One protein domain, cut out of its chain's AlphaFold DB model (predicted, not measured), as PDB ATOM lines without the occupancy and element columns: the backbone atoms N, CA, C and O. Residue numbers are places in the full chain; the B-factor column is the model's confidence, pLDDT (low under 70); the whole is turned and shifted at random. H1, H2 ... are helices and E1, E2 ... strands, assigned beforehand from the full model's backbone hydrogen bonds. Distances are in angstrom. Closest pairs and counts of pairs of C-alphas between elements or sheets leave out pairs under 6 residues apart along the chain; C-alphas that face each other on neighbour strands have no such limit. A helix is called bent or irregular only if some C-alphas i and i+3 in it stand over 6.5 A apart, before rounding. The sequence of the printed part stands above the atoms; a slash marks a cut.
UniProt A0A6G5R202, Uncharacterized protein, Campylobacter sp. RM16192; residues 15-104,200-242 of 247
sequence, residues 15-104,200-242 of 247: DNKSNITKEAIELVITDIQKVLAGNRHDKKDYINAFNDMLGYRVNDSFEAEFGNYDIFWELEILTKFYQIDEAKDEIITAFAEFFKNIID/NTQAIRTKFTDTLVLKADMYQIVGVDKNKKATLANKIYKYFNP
ATOM      1  N   ASP A  15     372.062 369.485 448.076       67.38
ATOM      2  CA  ASP A  15     371.589 369.288 446.703       67.38
ATOM      3  C   ASP A  15     372.150 367.982 446.114       67.38
ATOM      4  O   ASP A  15     371.407 367.180 445.546       67.38
ATOM      5  N   ASN A  16     373.426 367.676 446.375       70.94
ATOM      6  CA  ASN A  16     374.042 366.422 445.936       70.94
ATOM      7  C   ASN A  16     373.414 365.183 446.611       70.94
ATOM      8  O   ASN A  16     373.106 364.187 445.956       70.94
ATOM      9  N   LYS A  17     373.141 365.248 447.922       72.62
ATOM     10  CA  LYS A  17     372.461 364.160 448.647       72.62
ATOM     11  C   LYS A  17     371.028 363.938 448.147       72.62
ATOM     12  O   LYS A  17     370.575 362.793 448.078       72.62
ATOM     13  N   SER A  18     370.321 365.014 447.806       75.62
ATOM     14  CA  SER A  18     368.974 364.948 447.230       75.62
ATOM     15  C   SER A  18     368.981 364.242 445.872       75.62
ATOM     16  O   SER A  18     368.146 363.368 445.641       75.62
ATOM     17  N   ASN A  19     369.956 364.548 445.014       83.25
ATOM     18  CA  ASN A  19     370.090 363.918 443.698       83.25
ATOM     19  C   ASN A  19     370.388 362.416 443.799       83.25
ATOM     20  O   ASN A  19     369.674 361.622 443.194       83.25
ATOM     21  N   ILE A  20     371.332 362.011 444.656       82.06
ATOM     22  CA  ILE A  20     371.639 360.586 444.896       82.06
ATOM     23  C   ILE A  20     370.397 359.827 445.390       82.06
ATOM     24  O   ILE A  20     370.134 358.693 444.990       82.06
ATOM     25  N   THR A  21     369.610 360.454 446.269       88.25
ATOM     26  CA  THR A  21     368.379 359.842 446.791       88.25
ATOM     27  C   THR A  21     367.335 359.681 445.685       88.25
ATOM     28  O   THR A  21     366.688 358.639 445.599       88.25
ATOM     29  N   LYS A  22     367.195 360.689 444.816       90.56
ATOM     30  CA  LYS A  22     366.286 360.654 443.669       90.56
ATOM     31  C   LYS A  22     366.649 359.522 442.702       90.56
ATOM     32  O   LYS A  22     365.781 358.721 442.376       90.56
ATOM     33  N   GLU A  23     367.920 359.407 442.322       91.38
ATOM     34  CA  GLU A  23     368.415 358.348 441.428       91.38
ATOM     35  C   GLU A  23     368.142 356.944 441.993       91.38
ATOM     36  O   GLU A  23     367.680 356.052 441.280       91.38
ATOM     37  N   ALA A  24     368.346 356.745 443.300       93.44
ATOM     38  CA  ALA A  24     368.046 355.469 443.949       93.44
ATOM     39  C   ALA A  24     366.545 355.120 443.899       93.44
ATOM     40  O   ALA A  24     366.184 353.957 443.703       93.44
ATOM     41  N   ILE A  25     365.661 356.110 444.052       94.81
ATOM     42  CA  ILE A  25     364.209 355.919 443.918       94.81
ATOM     43  C   ILE A  25     363.830 355.619 442.462       94.81
ATOM     44  O   ILE A  25     362.991 354.755 442.211       94.81
ATOM     45  N   GLU A  26     364.454 356.278 441.488       93.69
ATOM     46  CA  GLU A  26     364.212 356.023 440.061       93.69
ATOM     47  C   GLU A  26     364.570 354.579 439.662       93.69
ATOM     48  O   GLU A  26     363.837 353.943 438.894       93.69
ATOM     49  N   LEU A  27     365.630 354.011 440.252       94.25
ATOM     50  CA  LEU A  27     365.960 352.588 440.103       94.25
ATOM     51  C   LEU A  27     364.869 351.678 440.686       94.25
ATOM     52  O   LEU A  27     364.442 350.735 440.017       94.25
ATOM     53  N   VAL A  28     364.367 351.995 441.887       96.38
ATOM     54  CA  VAL A  28     363.234 351.280 442.506       96.38
ATOM     55  C   VAL A  28     362.018 351.269 441.585       96.38
ATOM     56  O   VAL A  28     361.423 350.217 441.350       96.38
ATOM     57  N   ILE A  29     361.657 352.431 441.041       95.56
ATOM     58  CA  ILE A  29     360.517 352.592 440.131       95.56
ATOM     59  C   ILE A  29     360.706 351.738 438.878       95.56
ATOM     60  O   ILE A  29     359.788 351.016 438.487       95.56
ATOM     61  N   THR A  30     361.899 351.778 438.285       94.19
ATOM     62  CA  THR A  30     362.232 351.010 437.082       94.19
ATOM     63  C   THR A  30     362.066 349.507 437.310       94.19
ATOM     64  O   THR A  30     361.490 348.804 436.477       94.19
ATOM     65  N   ASP A  31     362.535 348.986 438.444       95.31
ATOM     66  CA  ASP A  31     362.432 347.555 438.731       95.31
ATOM     67  C   ASP A  31     360.999 347.134 439.092       95.31
ATOM     68  O   ASP A  31     360.550 346.074 438.648       95.31
ATOM     69  N   ILE A  32     360.220 347.989 439.769       95.06
ATOM     70  CA  ILE A  32     358.772 347.772 439.943       95.06
ATOM     71  C   ILE A  32     358.075 347.699 438.580       95.06
ATOM     72  O   ILE A  32     357.321 346.758 438.326       95.06
ATOM     73  N   GLN A  33     358.342 348.650 437.680       92.62
ATOM     74  CA  GLN A  33     357.764 348.667 436.333       92.62
ATOM     75  C   GLN A  33     358.084 347.378 435.569       92.62
ATOM     76  O   GLN A  33     357.185 346.806 434.956       92.62
ATOM     77  N   LYS A  34     359.322 346.868 435.646       91.62
ATOM     78  CA  LYS A  34     359.700 345.584 435.022       91.62
ATOM     79  C   LYS A  34     358.881 344.413 435.566       91.62
ATOM     80  O   LYS A  34     358.377 343.613 434.777       91.62
ATOM     81  N   VAL A  35     358.712 344.310 436.888       91.81
ATOM     82  CA  VAL A  35     357.933 343.221 437.508       91.81
ATOM     83  C   VAL A  35     356.444 343.321 437.160       91.81
ATOM     84  O   VAL A  35     355.789 342.306 436.892       91.81
ATOM     85  N   LEU A  36     355.899 344.537 437.089       90.44
ATOM     86  CA  LEU A  36     354.530 344.762 436.623       90.44
ATOM     87  C   LEU A  36     354.380 344.437 435.123       90.44
ATOM     88  O   LEU A  36     353.368 343.855 434.739       90.44
ATOM     89  N   ALA A  37     355.402 344.705 434.301       84.44
ATOM     90  CA  ALA A  37     355.429 344.410 432.864       84.44
ATOM     91  C   ALA A  37     355.570 342.928 432.511       84.44
ATOM     92  O   ALA A  37     355.035 342.474 431.495       84.44
ATOM     93  N   GLY A  38     356.288 342.164 433.337       69.50
ATOM     94  CA  GLY A  38     356.526 340.736 433.119       69.50
ATOM     95  C   GLY A  38     355.257 339.878 433.161       69.50
ATOM     96  O   GLY A  38     355.231 338.784 432.603       69.50
ATOM     97  N   ASN A  39     354.171 340.380 433.751       60.56
ATOM     98  CA  ASN A  39     352.922 339.641 433.936       60.56
ATOM     99  C   ASN A  39     351.906 339.907 432.810       60.56
ATOM    100  O   ASN A  39     350.785 340.351 433.053       60.56
ATOM    101  N   ARG A  40     352.272 339.588 431.560       50.88
ATOM    102  CA  ARG A  40     351.452 339.805 430.341       50.88
ATOM    103  C   ARG A  40     350.094 339.070 430.302       50.88
ATOM    104  O   ARG A  40     349.370 339.189 429.318       50.88
ATOM    105  N   HIS A  41     349.753 338.299 431.334       50.69
ATOM    106  CA  HIS A  41     348.474 337.595 431.462       50.69
ATOM    107  C   HIS A  41     347.426 338.354 432.288       50.69
ATOM    108  O   HIS A  41     346.268 337.933 432.339       50.69
ATOM    109  N   ASP A  42     347.797 339.471 432.915       55.91
ATOM    110  CA  ASP A  42     346.866 340.269 433.698       55.91
ATOM    111  C   ASP A  42     345.975 341.126 432.777       55.91
ATOM    112  O   ASP A  42     346.451 341.901 431.955       55.91
ATOM    113  N   LYS A  43     344.645 341.001 432.914       55.34
ATOM    114  CA  LYS A  43     343.659 341.805 432.155       55.34
ATOM    115  C   LYS A  43     343.708 343.303 432.483       55.34
ATOM    116  O   LYS A  43     343.104 344.097 431.767       55.34
ATOM    117  N   LYS A  44     344.339 343.670 433.601       66.69
ATOM    118  CA  LYS A  44     344.484 345.049 434.067       66.69
ATOM    119  C   LYS A  44     345.888 345.545 433.767       66.69
ATOM    120  O   LYS A  44     346.865 344.850 434.033       66.69
ATOM    121  N   ASP A  45     345.968 346.775 433.279       83.62
ATOM    122  CA  ASP A  45     347.234 347.436 432.998       83.62
ATOM    123  C   ASP A  45     347.830 348.034 434.282       83.62
ATOM    124  O   ASP A  45     347.710 349.225 434.575       83.62
ATOM    125  N   TYR A  46     348.420 347.162 435.105       89.75
ATOM    126  CA  TYR A  46     349.043 347.563 436.365       89.75
ATOM    127  C   TYR A  46     350.209 348.533 436.161       89.75
ATOM    128  O   TYR A  46     350.458 349.365 437.027       89.75
ATOM    129  N   ILE A  47     350.907 348.454 435.025       90.38
ATOM    130  CA  ILE A  47     351.998 349.378 434.704       90.38
ATOM    131  C   ILE A  47     351.435 350.783 434.521       90.38
ATOM    132  O   ILE A  47     351.934 351.716 435.146       90.38
ATOM    133  N   ASN A  48     350.383 350.937 433.712       89.06
ATOM    134  CA  ASN A  48     349.768 352.244 433.499       89.06
ATOM    135  C   ASN A  48     349.205 352.805 434.802       89.06
ATOM    136  O   ASN A  48     349.491 353.948 435.134       89.06
ATOM    137  N   ALA A  49     348.527 351.985 435.611       92.31
ATOM    138  CA  ALA A  49     348.044 352.425 436.920       92.31
ATOM    139  C   ALA A  49     349.183 352.889 437.853       92.31
ATOM    140  O   ALA A  49     349.008 353.834 438.624       92.31
ATOM    141  N   PHE A  50     350.347 352.234 437.799       94.38
ATOM    142  CA  PHE A  50     351.523 352.620 438.582       94.38
ATOM    143  C   PHE A  50     352.140 353.928 438.076       94.38
ATOM    144  O   PHE A  50     352.434 354.821 438.870       94.38
ATOM    145  N   ASN A  51     352.276 354.067 436.757       93.00
ATOM    146  CA  ASN A  51     352.788 355.277 436.120       93.00
ATOM    147  C   ASN A  51     351.874 356.478 436.386       93.00
ATOM    148  O   ASN A  51     352.360 357.529 436.801       93.00
ATOM    149  N   ASP A  52     350.560 356.304 436.245       92.88
ATOM    150  CA  ASP A  52     349.561 357.332 436.538       92.88
ATOM    151  C   ASP A  52     349.637 357.770 438.006       92.88
ATOM    152  O   ASP A  52     349.642 358.966 438.292       92.88
ATOM    153  N   MET A  53     349.776 356.817 438.941       94.38
ATOM    154  CA  MET A  53     349.930 357.111 440.370       94.38
ATOM    155  C   MET A  53     351.128 358.011 440.661       94.38
ATOM    156  O   MET A  53     351.037 358.912 441.497       94.38
ATOM    157  N   LEU A  54     352.245 357.778 439.977       93.56
ATOM    158  CA  LEU A  54     353.453 358.582 440.127       93.56
ATOM    159  C   LEU A  54     353.399 359.897 439.336       93.56
ATOM    160  O   LEU A  54     354.270 360.753 439.513       93.56
ATOM    161  N   GLY A  55     352.399 360.076 438.466       90.69
ATOM    162  CA  GLY A  55     352.407 361.120 437.447       90.69
ATOM    163  C   GLY A  55     353.635 360.998 436.544       90.69
ATOM    164  O   GLY A  55     354.252 362.014 436.228       90.69
ATOM    165  N   TYR A  56     354.035 359.761 436.232       89.56
ATOM    166  CA  TYR A  56     355.212 359.453 435.433       89.56
ATOM    167  C   TYR A  56     355.004 359.888 433.987       89.56
ATOM    168  O   TYR A  56     354.031 359.504 433.336       89.56
ATOM    169  N   ARG A  57     355.961 360.648 433.467       87.06
ATOM    170  CA  ARG A  57     356.041 361.013 432.055       87.06
ATOM    171  C   ARG A  57     357.498 361.110 431.632       87.06
ATOM    172  O   ARG A  57     358.371 361.375 432.450       87.06
ATOM    173  N   VAL A  58     357.743 360.906 430.347       83.50
ATOM    174  CA  VAL A  58     359.049 361.158 429.737       83.50
ATOM    175  C   VAL A  58     358.966 362.517 429.058       83.50
ATOM    176  O   VAL A  58     358.046 362.742 428.271       83.50
ATOM    177  N   ASN A  59     359.865 363.433 429.409       81.25
ATOM    178  CA  ASN A  59     359.893 364.769 428.816       81.25
ATOM    179  C   ASN A  59     360.632 364.787 427.466       81.25
ATOM    180  O   ASN A  59     361.168 363.773 427.014       81.25
ATOM    181  N   ASP A  60     360.679 365.957 426.826       81.44
ATOM    182  CA  ASP A  60     361.305 366.135 425.507       81.44
ATOM    183  C   ASP A  60     362.817 365.823 425.503       81.44
ATOM    184  O   ASP A  60     363.386 365.519 424.455       81.44
ATOM    185  N   SER A  61     363.466 365.860 426.671       83.06
ATOM    186  CA  SER A  61     364.866 365.458 426.877       83.06
ATOM    187  C   SER A  61     365.052 363.963 427.173       83.06
ATOM    188  O   SER A  61     366.164 363.542 427.475       83.06
ATOM    189  N   PHE A  62     363.999 363.148 427.053       77.25
ATOM    190  CA  PHE A  62     363.989 361.722 427.407       77.25
ATOM    191  C   PHE A  62     364.276 361.434 428.890       77.25
ATOM    192  O   PHE A  62     364.631 360.311 429.251       77.25
ATOM    193  N   GLU A  63     364.086 362.424 429.760       79.50
ATOM    194  CA  GLU A  63     364.242 362.278 431.204       79.50
ATOM    195  C   GLU A  63     362.903 361.917 431.856       79.50
ATOM    196  O   GLU A  63     361.830 362.353 431.425       79.50
ATOM    197  N   ALA A  64     362.973 361.105 432.913       81.50
ATOM    198  CA  ALA A  64     361.814 360.744 433.714       81.50
ATOM    199  C   ALA A  64     361.376 361.920 434.602       81.50
ATOM    200  O   ALA A  64     362.137 362.425 435.430       81.50
ATOM    201  N   GLU A  65     360.112 362.310 434.475       85.38
ATOM    202  CA  GLU A  65     359.454 363.274 435.349       85.38
ATOM    203  C   GLU A  65     358.354 362.601 436.166       85.38
ATOM    204  O   GLU A  65     357.585 361.785 435.656       85.38
ATOM    205  N   PHE A  66     358.252 362.998 437.435       88.81
ATOM    206  CA  PHE A  66     357.268 362.485 438.384       88.81
ATOM    207  C   PHE A  66     356.418 363.637 438.910       88.81
ATOM    208  O   PHE A  66     356.942 364.592 439.481       88.81
ATOM    209  N   GLY A  67     355.103 363.552 438.715       84.62
ATOM    210  CA  GLY A  67     354.154 364.566 439.179       84.62
ATOM    211  C   GLY A  67     353.713 364.395 440.636       84.62
ATOM    212  O   GLY A  67     353.317 365.370 441.269       84.62
ATOM    213  N   ASN A  68     353.782 363.178 441.183       88.50
ATOM    214  CA  ASN A  68     353.310 362.867 442.534       88.50
ATOM    215  C   ASN A  68     354.473 362.686 443.521       88.50
ATOM    216  O   ASN A  68     354.837 361.568 443.899       88.50
ATOM    217  N   TYR A  69     355.051 363.809 443.954       87.56
ATOM    218  CA  TYR A  69     356.187 363.815 444.881       87.56
ATOM    219  C   TYR A  69     355.869 363.190 446.247       87.56
ATOM    220  O   TYR A  69     356.754 362.601 446.868       87.56
ATOM    221  N   ASP A  70     354.612 363.257 446.693       87.31
ATOM    222  CA  ASP A  70     354.193 362.705 447.982       87.31
ATOM    223  C   ASP A  70     354.318 361.183 448.046       87.31
ATOM    224  O   ASP A  70     354.602 360.650 449.118       87.31
ATOM    225  N   ILE A  71     354.085 360.478 446.934       90.56
ATOM    226  CA  ILE A  71     354.285 359.025 446.842       90.56
ATOM    227  C   ILE A  71     355.722 358.710 446.428       90.56
ATOM    228  O   ILE A  71     356.317 357.788 446.980       90.56
ATOM    229  N   PHE A  72     356.293 359.497 445.510       92.62
ATOM    230  CA  PHE A  72     357.661 359.315 445.027       92.62
ATOM    231  C   PHE A  72     358.669 359.210 446.179       92.62
ATOM    232  O   PHE A  72     359.393 358.222 446.272       92.62
ATOM    233  N   TRP A  73     358.677 360.173 447.106       91.38
ATOM    234  CA  TRP A  73     359.646 360.177 448.208       91.38
ATOM    235  C   TRP A  73     359.432 359.047 449.218       91.38
ATOM    236  O   TRP A  73     360.372 358.625 449.884       91.38
ATOM    237  N   GLU A  74     358.224 358.497 449.315       93.12
ATOM    238  CA  GLU A  74     357.941 357.382 450.226       93.12
ATOM    239  C   GLU A  74     358.518 356.060 449.714       93.12
ATOM    240  O   GLU A  74     358.774 355.150 450.504       93.12
ATOM    241  N   LEU A  75     358.796 355.959 448.409       93.62
ATOM    242  CA  LEU A  75     359.507 354.819 447.831       93.62
ATOM    243  C   LEU A  75     360.979 354.758 448.269       93.62
ATOM    244  O   LEU A  75     361.597 353.703 448.123       93.62
ATOM    245  N   GLU A  76     361.530 355.820 448.881       92.50
ATOM    246  CA  GLU A  76     362.891 355.815 449.442       92.50
ATOM    247  C   GLU A  76     363.101 354.628 450.393       92.50
ATOM    248  O   GLU A  76     364.191 354.058 450.457       92.50
ATOM    249  N   ILE A  77     362.062 354.195 451.110       91.50
ATOM    250  CA  ILE A  77     362.173 353.072 452.043       91.50
ATOM    251  C   ILE A  77     362.593 351.763 451.359       91.50
ATOM    252  O   ILE A  77     363.303 350.959 451.963       91.50
ATOM    253  N   LEU A  78     362.211 351.563 450.095       94.38
ATOM    254  CA  LEU A  78     362.547 350.362 449.329       94.38
ATOM    255  C   LEU A  78     364.013 350.367 448.885       94.38
ATOM    256  O   LEU A  78     364.615 349.303 448.765       94.38
ATOM    257  N   THR A  79     364.627 351.548 448.742       94.06
ATOM    258  CA  THR A  79     366.052 351.677 448.381       94.06
ATOM    259  C   THR A  79     366.971 351.013 449.409       94.06
ATOM    260  O   THR A  79     368.068 350.584 449.073       94.06
ATOM    261  N   LYS A  80     366.529 350.863 450.668       91.94
ATOM    262  CA  LYS A  80     367.331 350.219 451.720       91.94
ATOM    263  C   LYS A  80     367.583 348.733 451.441       91.94
ATOM    264  O   LYS A  80     368.604 348.209 451.867       91.94
ATOM    265  N   PHE A  81     366.702 348.084 450.680       93.88
ATOM    266  CA  PHE A  81     366.836 346.679 450.292       93.88
ATOM    267  C   PHE A  81     367.796 346.470 449.117       93.88
ATOM    268  O   PHE A  81     368.217 345.348 448.881       93.88
ATOM    269  N   TYR A  82     368.214 347.536 448.426       93.94
ATOM    270  CA  TYR A  82     369.134 347.455 447.281       93.94
ATOM    271  C   TYR A  82     370.590 347.200 447.693       93.94
ATOM    272  O   TYR A  82     371.471 347.123 446.845       93.94
ATOM    273  N   GLN A  83     370.855 347.070 448.994       88.56
ATOM    274  CA  GLN A  83     372.164 346.677 449.512       88.56
ATOM    275  C   GLN A  83     372.440 345.179 449.309       88.56
ATOM    276  O   GLN A  83     373.594 344.766 449.384       88.56
ATOM    277  N   ILE A  84     371.393 344.371 449.094       91.69
ATOM    278  CA  ILE A  84     371.456 342.912 448.977       91.69
ATOM    279  C   ILE A  84     370.523 342.482 447.838       91.69
ATOM    280  O   ILE A  84     369.318 342.709 447.915       91.69
ATOM    281  N   ASP A  85     371.061 341.832 446.802       90.19
ATOM    282  CA  ASP A  85     370.296 341.472 445.594       90.19
ATOM    283  C   ASP A  85     369.081 340.576 445.895       90.19
ATOM    284  O   ASP A  85     367.987 340.818 445.390       90.19
ATOM    285  N   GLU A  86     369.226 339.592 446.787       91.38
ATOM    286  CA  GLU A  86     368.117 338.711 447.181       91.38
ATOM    287  C   GLU A  86     367.000 339.486 447.907       91.38
ATOM    288  O   GLU A  86     365.815 339.323 447.617       91.38
ATOM    289  N   ALA A  87     367.375 340.414 448.794       92.94
ATOM    290  CA  ALA A  87     366.428 341.260 449.516       92.94
ATOM    291  C   ALA A  87     365.690 342.226 448.579       92.94
ATOM    292  O   ALA A  87     364.496 342.490 448.759       92.94
ATOM    293  N   LYS A  88     366.399 342.743 447.570       94.88
ATOM    294  CA  LYS A  88     365.841 343.567 446.500       94.88
ATOM    295  C   LYS A  88     364.759 342.803 445.735       94.88
ATOM    296  O   LYS A  88     363.637 343.299 445.629       94.88
ATOM    297  N   ASP A  89     365.066 341.620 445.212       93.25
ATOM    298  CA  ASP A  89     364.125 340.876 444.368       93.25
ATOM    299  C   ASP A  89     362.861 340.474 445.144       93.25
ATOM    300  O   ASP A  89     361.733 340.630 444.654       93.25
ATOM    301  N   GLU A  90     363.027 340.043 446.398       93.94
ATOM    302  CA  GLU A  90     361.906 339.715 447.275       93.94
ATOM    303  C   GLU A  90     361.021 340.933 447.565       93.94
ATOM    304  O   GLU A  90     359.790 340.820 447.525       93.94
ATOM    305  N   ILE A  91     361.608 342.109 447.828       95.12
ATOM    306  CA  ILE A  91     360.809 343.283 448.184       95.12
ATOM    307  C   ILE A  91     360.105 343.921 446.993       95.12
ATOM    308  O   ILE A  91     358.969 344.378 447.135       95.12
ATOM    309  N   ILE A  92     360.725 343.914 445.812       95.69
ATOM    310  CA  ILE A  92     360.078 344.406 444.593       95.69
ATOM    311  C   ILE A  92     358.910 343.486 444.219       95.69
ATOM    312  O   ILE A  92     357.831 343.971 443.871       95.69
ATOM    313  N   THR A  93     359.072 342.171 444.390       94.19
ATOM    314  CA  THR A  93     357.986 341.200 444.199       94.19
ATOM    315  C   THR A  93     356.847 341.430 445.194       94.19
ATOM    316  O   THR A  93     355.684 341.524 444.791       94.19
ATOM    317  N   ALA A  94     357.163 341.596 446.482       94.56
ATOM    318  CA  ALA A  94     356.169 341.873 447.517       94.56
ATOM    319  C   ALA A  94     355.429 343.202 447.279       94.56
ATOM    320  O   ALA A  94     354.213 343.275 447.468       94.56
ATOM    321  N   PHE A  95     356.139 344.245 446.833       96.06
ATOM    322  CA  PHE A  95     355.534 345.522 446.458       96.06
ATOM    323  C   PHE A  95     354.582 345.360 445.272       96.06
ATOM    324  O   PHE A  95     353.457 345.854 445.319       96.06
ATOM    325  N   ALA A  96     355.000 344.650 444.222       94.12
ATOM    326  CA  ALA A  96     354.161 344.414 443.054       94.12
ATOM    327  C   ALA A  96     352.886 343.634 443.423       94.12
ATOM    328  O   ALA A  96     351.800 344.006 442.983       94.12
ATOM    329  N   GLU A  97     352.985 342.598 444.264       92.94
ATOM    330  CA  GLU A  97     351.818 341.855 444.762       92.94
ATOM    331  C   GLU A  97     350.879 342.761 445.573       92.94
ATOM    332  O   GLU A  97     349.669 342.779 445.334       92.94
ATOM    333  N   PHE A  98     351.430 343.558 446.493       95.00
ATOM    334  CA  PHE A  98     350.676 344.551 447.256       95.00
ATOM    335  C   PHE A  98     349.935 345.526 446.333       95.00
ATOM    336  O   PHE A  98     348.724 345.701 446.466       95.00
ATOM    337  N   PHE A  99     350.638 346.114 445.367       94.31
ATOM    338  CA  PHE A  99     350.089 347.092 444.436       94.31
ATOM    339  C   PHE A  99     348.942 346.511 443.597       94.31
ATOM    340  O   PHE A  99     347.867 347.110 443.510       94.31
ATOM    341  N   LYS A 100     349.125 345.300 443.053       91.69
ATOM    342  CA  LYS A 100     348.068 344.581 442.328       91.69
ATOM    343  C   LYS A 100     346.848 344.339 443.211       91.69
ATOM    344  O   LYS A 100     345.732 344.642 442.799       91.69
ATOM    345  N   ASN A 101     347.059 343.863 444.438       92.00
ATOM    346  CA  ASN A 101     345.976 343.616 445.385       92.00
ATOM    347  C   ASN A 101     345.209 344.900 445.733       92.00
ATOM    348  O   ASN A 101     343.989 344.851 445.856       92.00
ATOM    349  N   ILE A 102     345.883 346.054 445.836       91.94
ATOM    350  CA  ILE A 102     345.219 347.348 446.058       91.94
ATOM    351  C   ILE A 102     344.299 347.712 444.886       91.94
ATOM    352  O   ILE A 102     343.137 348.062 445.110       91.94
ATOM    353  N   ILE A 103     344.775 347.573 443.649       89.44
ATOM    354  CA  ILE A 103     343.986 347.835 442.429       89.44
ATOM    355  C   ILE A 103     342.835 346.834 442.255       89.44
ATOM    356  O   ILE A 103     341.802 347.143 441.652       89.44
ATOM    357  N   ASP A 104     343.011 345.619 442.760       88.75
ATOM    358  CA  ASP A 104     342.021 344.547 442.719       88.75
ATOM    359  C   ASP A 104     341.056 344.548 443.910       88.75
ATOM    360  O   ASP A 104     340.191 343.674 443.964       88.75
ATOM    361  N   ASN A 200     339.435 342.544 452.156       89.75
ATOM    362  CA  ASN A 200     340.024 342.954 453.425       89.75
ATOM    363  C   ASN A 200     341.267 343.823 453.189       89.75
ATOM    364  O   ASN A 200     342.414 343.389 453.311       89.75
ATOM    365  N   THR A 201     341.040 345.099 452.881       86.81
ATOM    366  CA  THR A 201     342.121 346.059 452.625       86.81
ATOM    367  C   THR A 201     343.093 346.183 453.800       86.81
ATOM    368  O   THR A 201     344.299 346.321 453.591       86.81
ATOM    369  N   GLN A 202     342.601 346.104 455.040       87.88
ATOM    370  CA  GLN A 202     343.476 346.166 456.207       87.88
ATOM    371  C   GLN A 202     344.476 345.006 456.202       87.88
ATOM    372  O   GLN A 202     345.666 345.243 456.398       87.88
ATOM    373  N   ALA A 203     344.024 343.788 455.890       89.12
ATOM    374  CA  ALA A 203     344.904 342.630 455.764       89.12
ATOM    375  C   ALA A 203     345.942 342.803 454.643       89.12
ATOM    376  O   ALA A 203     347.104 342.467 454.854       89.12
ATOM    377  N   ILE A 204     345.573 343.383 453.492       90.06
ATOM    378  CA  ILE A 204     346.523 343.668 452.398       90.06
ATOM    379  C   ILE A 204     347.634 344.622 452.866       90.06
ATOM    380  O   ILE A 204     348.818 344.335 452.669       90.06
ATOM    381  N   ARG A 205     347.271 345.740 453.514       89.56
ATOM    382  CA  ARG A 205     348.242 346.730 454.022       89.56
ATOM    383  C   ARG A 205     349.138 346.147 455.114       89.56
ATOM    384  O   ARG A 205     350.351 346.365 455.095       89.56
ATOM    385  N   THR A 206     348.547 345.401 456.047       88.88
ATOM    386  CA  THR A 206     349.275 344.740 457.135       88.88
ATOM    387  C   THR A 206     350.248 343.700 456.587       88.88
ATOM    388  O   THR A 206     351.426 343.787 456.912       88.88
ATOM    389  N   LYS A 207     349.824 342.818 455.666       90.94
ATOM    390  CA  LYS A 207     350.701 341.818 455.030       90.94
ATOM    391  C   LYS A 207     351.933 342.469 454.399       90.94
ATOM    392  O   LYS A 207     353.045 342.024 454.642       90.94
ATOM    393  N   PHE A 208     351.754 343.537 453.621       92.50
ATOM    394  CA  PHE A 208     352.883 344.235 452.996       92.50
ATOM    395  C   PHE A 208     353.830 344.869 454.026       92.50
ATOM    396  O   PHE A 208     355.050 344.726 453.928       92.50
ATOM    397  N   THR A 209     353.269 345.530 455.042       90.38
ATOM    398  CA  THR A 209     354.048 346.158 456.119       90.38
ATOM    399  C   THR A 209     354.847 345.121 456.910       90.38
ATOM    400  O   THR A 209     356.026 345.343 457.188       90.38
ATOM    401  N   ASP A 210     354.233 343.982 457.231       90.88
ATOM    402  CA  ASP A 210     354.864 342.891 457.972       90.88
ATOM    403  C   ASP A 210     355.945 342.202 457.135       90.88
ATOM    404  O   ASP A 210     357.025 341.932 457.653       90.88
ATOM    405  N   THR A 211     355.734 342.018 455.825       92.00
ATOM    406  CA  THR A 211     356.781 341.529 454.911       92.00
ATOM    407  C   THR A 211     357.991 342.465 454.897       92.00
ATOM    408  O   THR A 211     359.122 342.006 455.032       92.00
ATOM    409  N   LEU A 212     357.781 343.783 454.811       90.69
ATOM    410  CA  LEU A 212     358.869 344.769 454.891       90.69
ATOM    411  C   LEU A 212     359.607 344.742 456.242       90.69
ATOM    412  O   LEU A 212     360.760 345.163 456.316       90.69
ATOM    413  N   VAL A 213     358.950 344.355 457.339       90.06
ATOM    414  CA  VAL A 213     359.596 344.169 458.653       90.06
ATOM    415  C   VAL A 213     360.402 342.886 458.659       90.06
ATOM    416  O   VAL A 213     361.610 342.943 458.851       90.06
ATOM    417  N   LEU A 214     359.757 341.769 458.337       91.81
ATOM    418  CA  LEU A 214     360.380 340.457 458.329       91.81
ATOM    419  C   LEU A 214     361.640 340.437 457.459       91.81
ATOM    420  O   LEU A 214     362.681 339.970 457.904       91.81
ATOM    421  N   LYS A 215     361.572 340.981 456.238       92.94
ATOM    422  CA  LYS A 215     362.727 341.005 455.332       92.94
ATOM    423  C   LYS A 215     363.829 341.944 455.816       92.94
ATOM    424  O   LYS A 215     364.997 341.588 455.719       92.94
ATOM    425  N   ALA A 216     363.485 343.100 456.387       91.06
ATOM    426  CA  ALA A 216     364.496 343.975 456.978       91.06
ATOM    427  C   ALA A 216     365.236 343.283 458.134       91.06
ATOM    428  O   ALA A 216     366.458 343.374 458.203       91.06
ATOM    429  N   ASP A 217     364.518 342.540 458.980       90.38
ATOM    430  CA  ASP A 217     365.105 341.802 460.100       90.38
ATOM    431  C   ASP A 217     365.968 340.626 459.616       90.38
ATOM    432  O   ASP A 217     367.103 340.467 460.066       90.38
ATOM    433  N   MET A 218     365.468 339.834 458.659       92.62
ATOM    434  CA  MET A 218     366.189 338.691 458.081       92.62
ATOM    435  C   MET A 218     367.528 339.099 457.459       92.62
ATOM    436  O   MET A 218     368.533 338.422 457.668       92.62
ATOM    437  N   TYR A 219     367.545 340.210 456.722       91.75
ATOM    438  CA  TYR A 219     368.734 340.707 456.027       91.75
ATOM    439  C   TYR A 219     369.509 341.775 456.816       91.75
ATOM    440  O   TYR A 219     370.452 342.357 456.287       91.75
ATOM    441  N   GLN A 220     369.127 342.042 458.072       89.19
ATOM    442  CA  GLN A 220     369.763 343.034 458.952       89.19
ATOM    443  C   GLN A 220     369.840 344.454 458.348       89.19
ATOM    444  O   GLN A 220     370.805 345.194 458.555       89.19
ATOM    445  N   ILE A 221     368.808 344.861 457.608       87.56
ATOM    446  CA  ILE A 221     368.745 346.154 456.917       87.56
ATOM    447  C   ILE A 221     368.354 347.260 457.904       87.56
ATOM    448  O   ILE A 221     367.257 347.278 458.467       87.56
ATOM    449  N   VAL A 222     369.231 348.251 458.067       83.31
ATOM    450  CA  VAL A 222     369.015 349.390 458.972       83.31
ATOM    451  C   VAL A 222     368.175 350.489 458.306       83.31
ATOM    452  O   VAL A 222     368.315 350.788 457.121       83.31
ATOM    453  N   GLY A 223     367.329 351.157 459.096       74.12
ATOM    454  CA  GLY A 223     366.599 352.357 458.663       74.12
ATOM    455  C   GLY A 223     365.227 352.094 458.036       74.12
ATOM    456  O   GLY A 223     364.599 353.030 457.538       74.12
ATOM    457  N   VAL A 224     364.733 350.855 458.094       77.62
ATOM    458  CA  VAL A 224     363.381 350.487 457.650       77.62
ATOM    459  C   VAL A 224     362.404 350.603 458.834       77.62
ATOM    460  O   VAL A 224     362.080 349.619 459.496       77.62
ATOM    461  N   ASP A 225     361.938 351.820 459.127       74.38
ATOM    462  CA  ASP A 225     361.009 352.118 460.237       74.38
ATOM    463  C   ASP A 225     359.570 351.655 459.930       74.38
ATOM    464  O   ASP A 225     359.029 351.955 458.865       74.38
ATOM    465  N   LYS A 226     358.922 350.968 460.885       71.88
ATOM    466  CA  LYS A 226     357.515 350.528 460.823       71.88
ATOM    467  C   LYS A 226     356.545 351.656 460.445       71.88
ATOM    468  O   LYS A 226     355.633 351.422 459.654       71.88
ATOM    469  N   ASN A 227     356.751 352.870 460.955       73.81
ATOM    470  CA  ASN A 227     355.863 354.001 460.682       73.81
ATOM    471  C   ASN A 227     355.945 354.457 459.219       73.81
ATOM    472  O   ASN A 227     354.916 354.692 458.593       73.81
ATOM    473  N   LYS A 228     357.151 354.505 458.637       75.25
ATOM    474  CA  LYS A 228     357.343 354.871 457.223       75.25
ATOM    475  C   LYS A 228     356.744 353.826 456.269       75.25
ATOM    476  O   LYS A 228     356.136 354.188 455.267       75.25
ATOM    477  N   LYS A 229     356.825 352.532 456.618       77.69
ATOM    478  CA  LYS A 229     356.201 351.428 455.850       77.69
ATOM    479  C   LYS A 229     354.680 351.595 455.764       77.69
ATOM    480  O   LYS A 229     354.101 351.510 454.681       77.69
ATOM    481  N   ALA A 230     354.044 351.877 456.904       81.62
ATOM    482  CA  ALA A 230     352.603 352.104 456.974       81.62
ATOM    483  C   ALA A 230     352.180 353.357 456.188       81.62
ATOM    484  O   ALA A 230     351.147 353.337 455.517       81.62
ATOM    485  N   THR A 231     352.990 354.422 456.213       86.62
ATOM    486  CA  THR A 231     352.742 355.645 455.435       86.62
ATOM    487  C   THR A 231     352.699 355.371 453.934       86.62
ATOM    488  O   THR A 231     351.724 355.763 453.288       86.62
ATOM    489  N   LEU A 232     353.684 354.648 453.386       90.69
ATOM    490  CA  LEU A 232     353.700 354.263 451.969       90.69
ATOM    491  C   LEU A 232     352.447 353.456 451.595       90.69
ATOM    492  O   LEU A 232     351.735 353.813 450.652       90.69
ATOM    493  N   ALA A 233     352.132 352.410 452.367       89.62
ATOM    494  CA  ALA A 233     350.970 351.559 452.113       89.62
ATOM    495  C   ALA A 233     349.648 352.353 452.137       89.62
ATOM    496  O   ALA A 233     348.776 352.151 451.288       89.62
ATOM    497  N   ASN A 234     349.507 353.287 453.080       90.19
ATOM    498  CA  ASN A 234     348.320 354.130 453.216       90.19
ATOM    499  C   ASN A 234     348.195 355.160 452.094       90.19
ATOM    500  O   ASN A 234     347.090 355.370 451.597       90.19
ATOM    501  N   LYS A 235     349.297 355.789 451.672       91.44
ATOM    502  CA  LYS A 235     349.291 356.752 450.563       91.44
ATOM    503  C   LYS A 235     348.893 356.090 449.245       91.44
ATOM    504  O   LYS A 235     348.016 356.607 448.556       91.44
ATOM    505  N   ILE A 236     349.454 354.915 448.947       92.31
ATOM    506  CA  ILE A 236     349.071 354.131 447.763       92.31
ATOM    507  C   ILE A 236     347.592 353.736 447.843       92.31
ATOM    508  O   ILE A 236     346.850 353.920 446.883       92.31
ATOM    509  N   TYR A 237     347.121 353.252 448.996       90.12
ATOM    510  CA  TYR A 237     345.709 352.904 449.157       90.12
ATOM    511  C   TYR A 237     344.769 354.103 448.947       90.12
ATOM    512  O   TYR A 237     343.806 353.986 448.187       90.12
ATOM    513  N   LYS A 238     345.065 355.256 449.569       90.25
ATOM    514  CA  LYS A 238     344.291 356.506 449.434       90.25
ATOM    515  C   LYS A 238     344.187 356.973 447.993       90.25
ATOM    516  O   LYS A 238     343.125 357.438 447.597       90.25
ATOM    517  N   TYR A 239     345.257 356.816 447.215       90.94
ATOM    518  CA  TYR A 239     345.260 357.185 445.804       90.94
ATOM    519  C   TYR A 239     344.179 356.431 445.010       90.94
ATOM    520  O   TYR A 239     343.399 357.046 444.290       90.94
ATOM    521  N   PHE A 240     344.072 355.110 445.192       88.56
ATOM    522  CA  PHE A 240     343.081 354.292 444.477       88.56
ATOM    523  C   PHE A 240     341.699 354.260 445.145       88.56
ATOM    524  O   PHE A 240     340.716 353.869 444.519       88.56
ATOM    525  N   ASN A 241     341.603 354.666 446.412       84.81
ATOM    526  CA  ASN A 241     340.370 354.649 447.198       84.81
ATOM    527  C   ASN A 241     340.126 355.995 447.914       84.81
ATOM    528  O   ASN A 241     339.991 356.020 449.138       84.81
ATOM    529  N   PRO A 242     340.013 357.121 447.184       81.44
ATOM    530  CA  PRO A 242     339.985 358.461 447.782       81.44
ATOM    531  C   PRO A 242     338.749 358.726 448.657       81.44
ATOM    532  O   PRO A 242     338.787 359.563 449.554       81.44
TER     533      PRO A 242
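This is residues 15 to 104 and 200 to 242 of the 247 residues of an uncharacterized protein of Campylobacter sp. RM16192 (UniProt A0A6G5R202). Three helical hairpins make a compact body: H3 and H4 form its middle, H1 and H2 pack on one side, and H5 and H6 on the other. H1 crosses H3 almost at a right angle, and its residues 15 to 20 stick out; the small strand hairpin E1 and E2 lies farthest from the middle. The printed part has 133 residues, mostly helix, in the order H1, H2, E1, E2, H3, H4, H5, H6, and its one sheet, E1 - E2, is antiparallel. The whole is compact, with a radius of gyration of the C-alphas of 14.4 A and spans of 43 by 40 by 28 A.

H1, residues 15 to 37, begins with C-alpha 15 at (371.589, 369.288, 446.703) and is 32.7 A long. H2, residues 46 to 54, is 12.5 A long. E1, residues 56 to 58, is 7.1 A long, and E2, residues 64 to 66, is 6.7 A long. H3, residues 69 to 83, is 23.9 A long and is neither bent nor irregular, but only just: C-alphas 80 and 83 are 6.4 A apart. H4, residues 85 to 103, is 27.3 A long. H5, residues 201 to 218, is 25.8 A long. H6, residues 226 to 240, is 22.1 A long and ends with C-alpha 240 at (343.081, 354.292, 444.477).

H3 and H4 are the hub, touching four helices each. They form a hairpin at a shallow tilt of 32 degrees, only just short of steep, and the closest C-alphas, those of Phe 81 and Lys 88, are 5.0 A apart. H4, H5 and H6 form an up and down bundle, each helix running against the one before it. H4 and H5 touch at a shallow tilt of 5 degrees, with the closest C-alphas, Phe 98 and Phe 208, 6.2 A apart. H6 touches H3 residues 71 to 77 at a steep tilt of 47 degrees, with the closest C-alphas, Glu 74 and Leu 232, 5.5 A apart. H1, with residues 21 to 28, touches H3 about perpendicular, at 84 degrees; the closest C-alphas, Ile 25 and Glu 76, are 5.7 A apart. H1 and H2 form a hairpin, with the closest C-alphas, Leu 36 and Ile 47, 5.6 A apart. In the hairpin of E1 and E2, N 65 and O 57 are within hydrogen-bond range at 2.8 A. H1 and H5 are apart. Every O i to N i+4 pair is within hydrogen-bond range in H1, H2, H4, H5 and H6; in H3 it is 2 of 11, beside 10 of 12 for O i to N i+3.

The C-alphas farthest apart, those of Asp 60 and Met 218, are 42.9 A apart. Residues 105 to 199 are not printed, and C-alphas 104 and 200 are 11.0 A apart across the cut. Of the links that are printed whole, none is long. The mean pLDDT of the printed part is 87.3, and residue 15 and residues 38 to 44 are under 70.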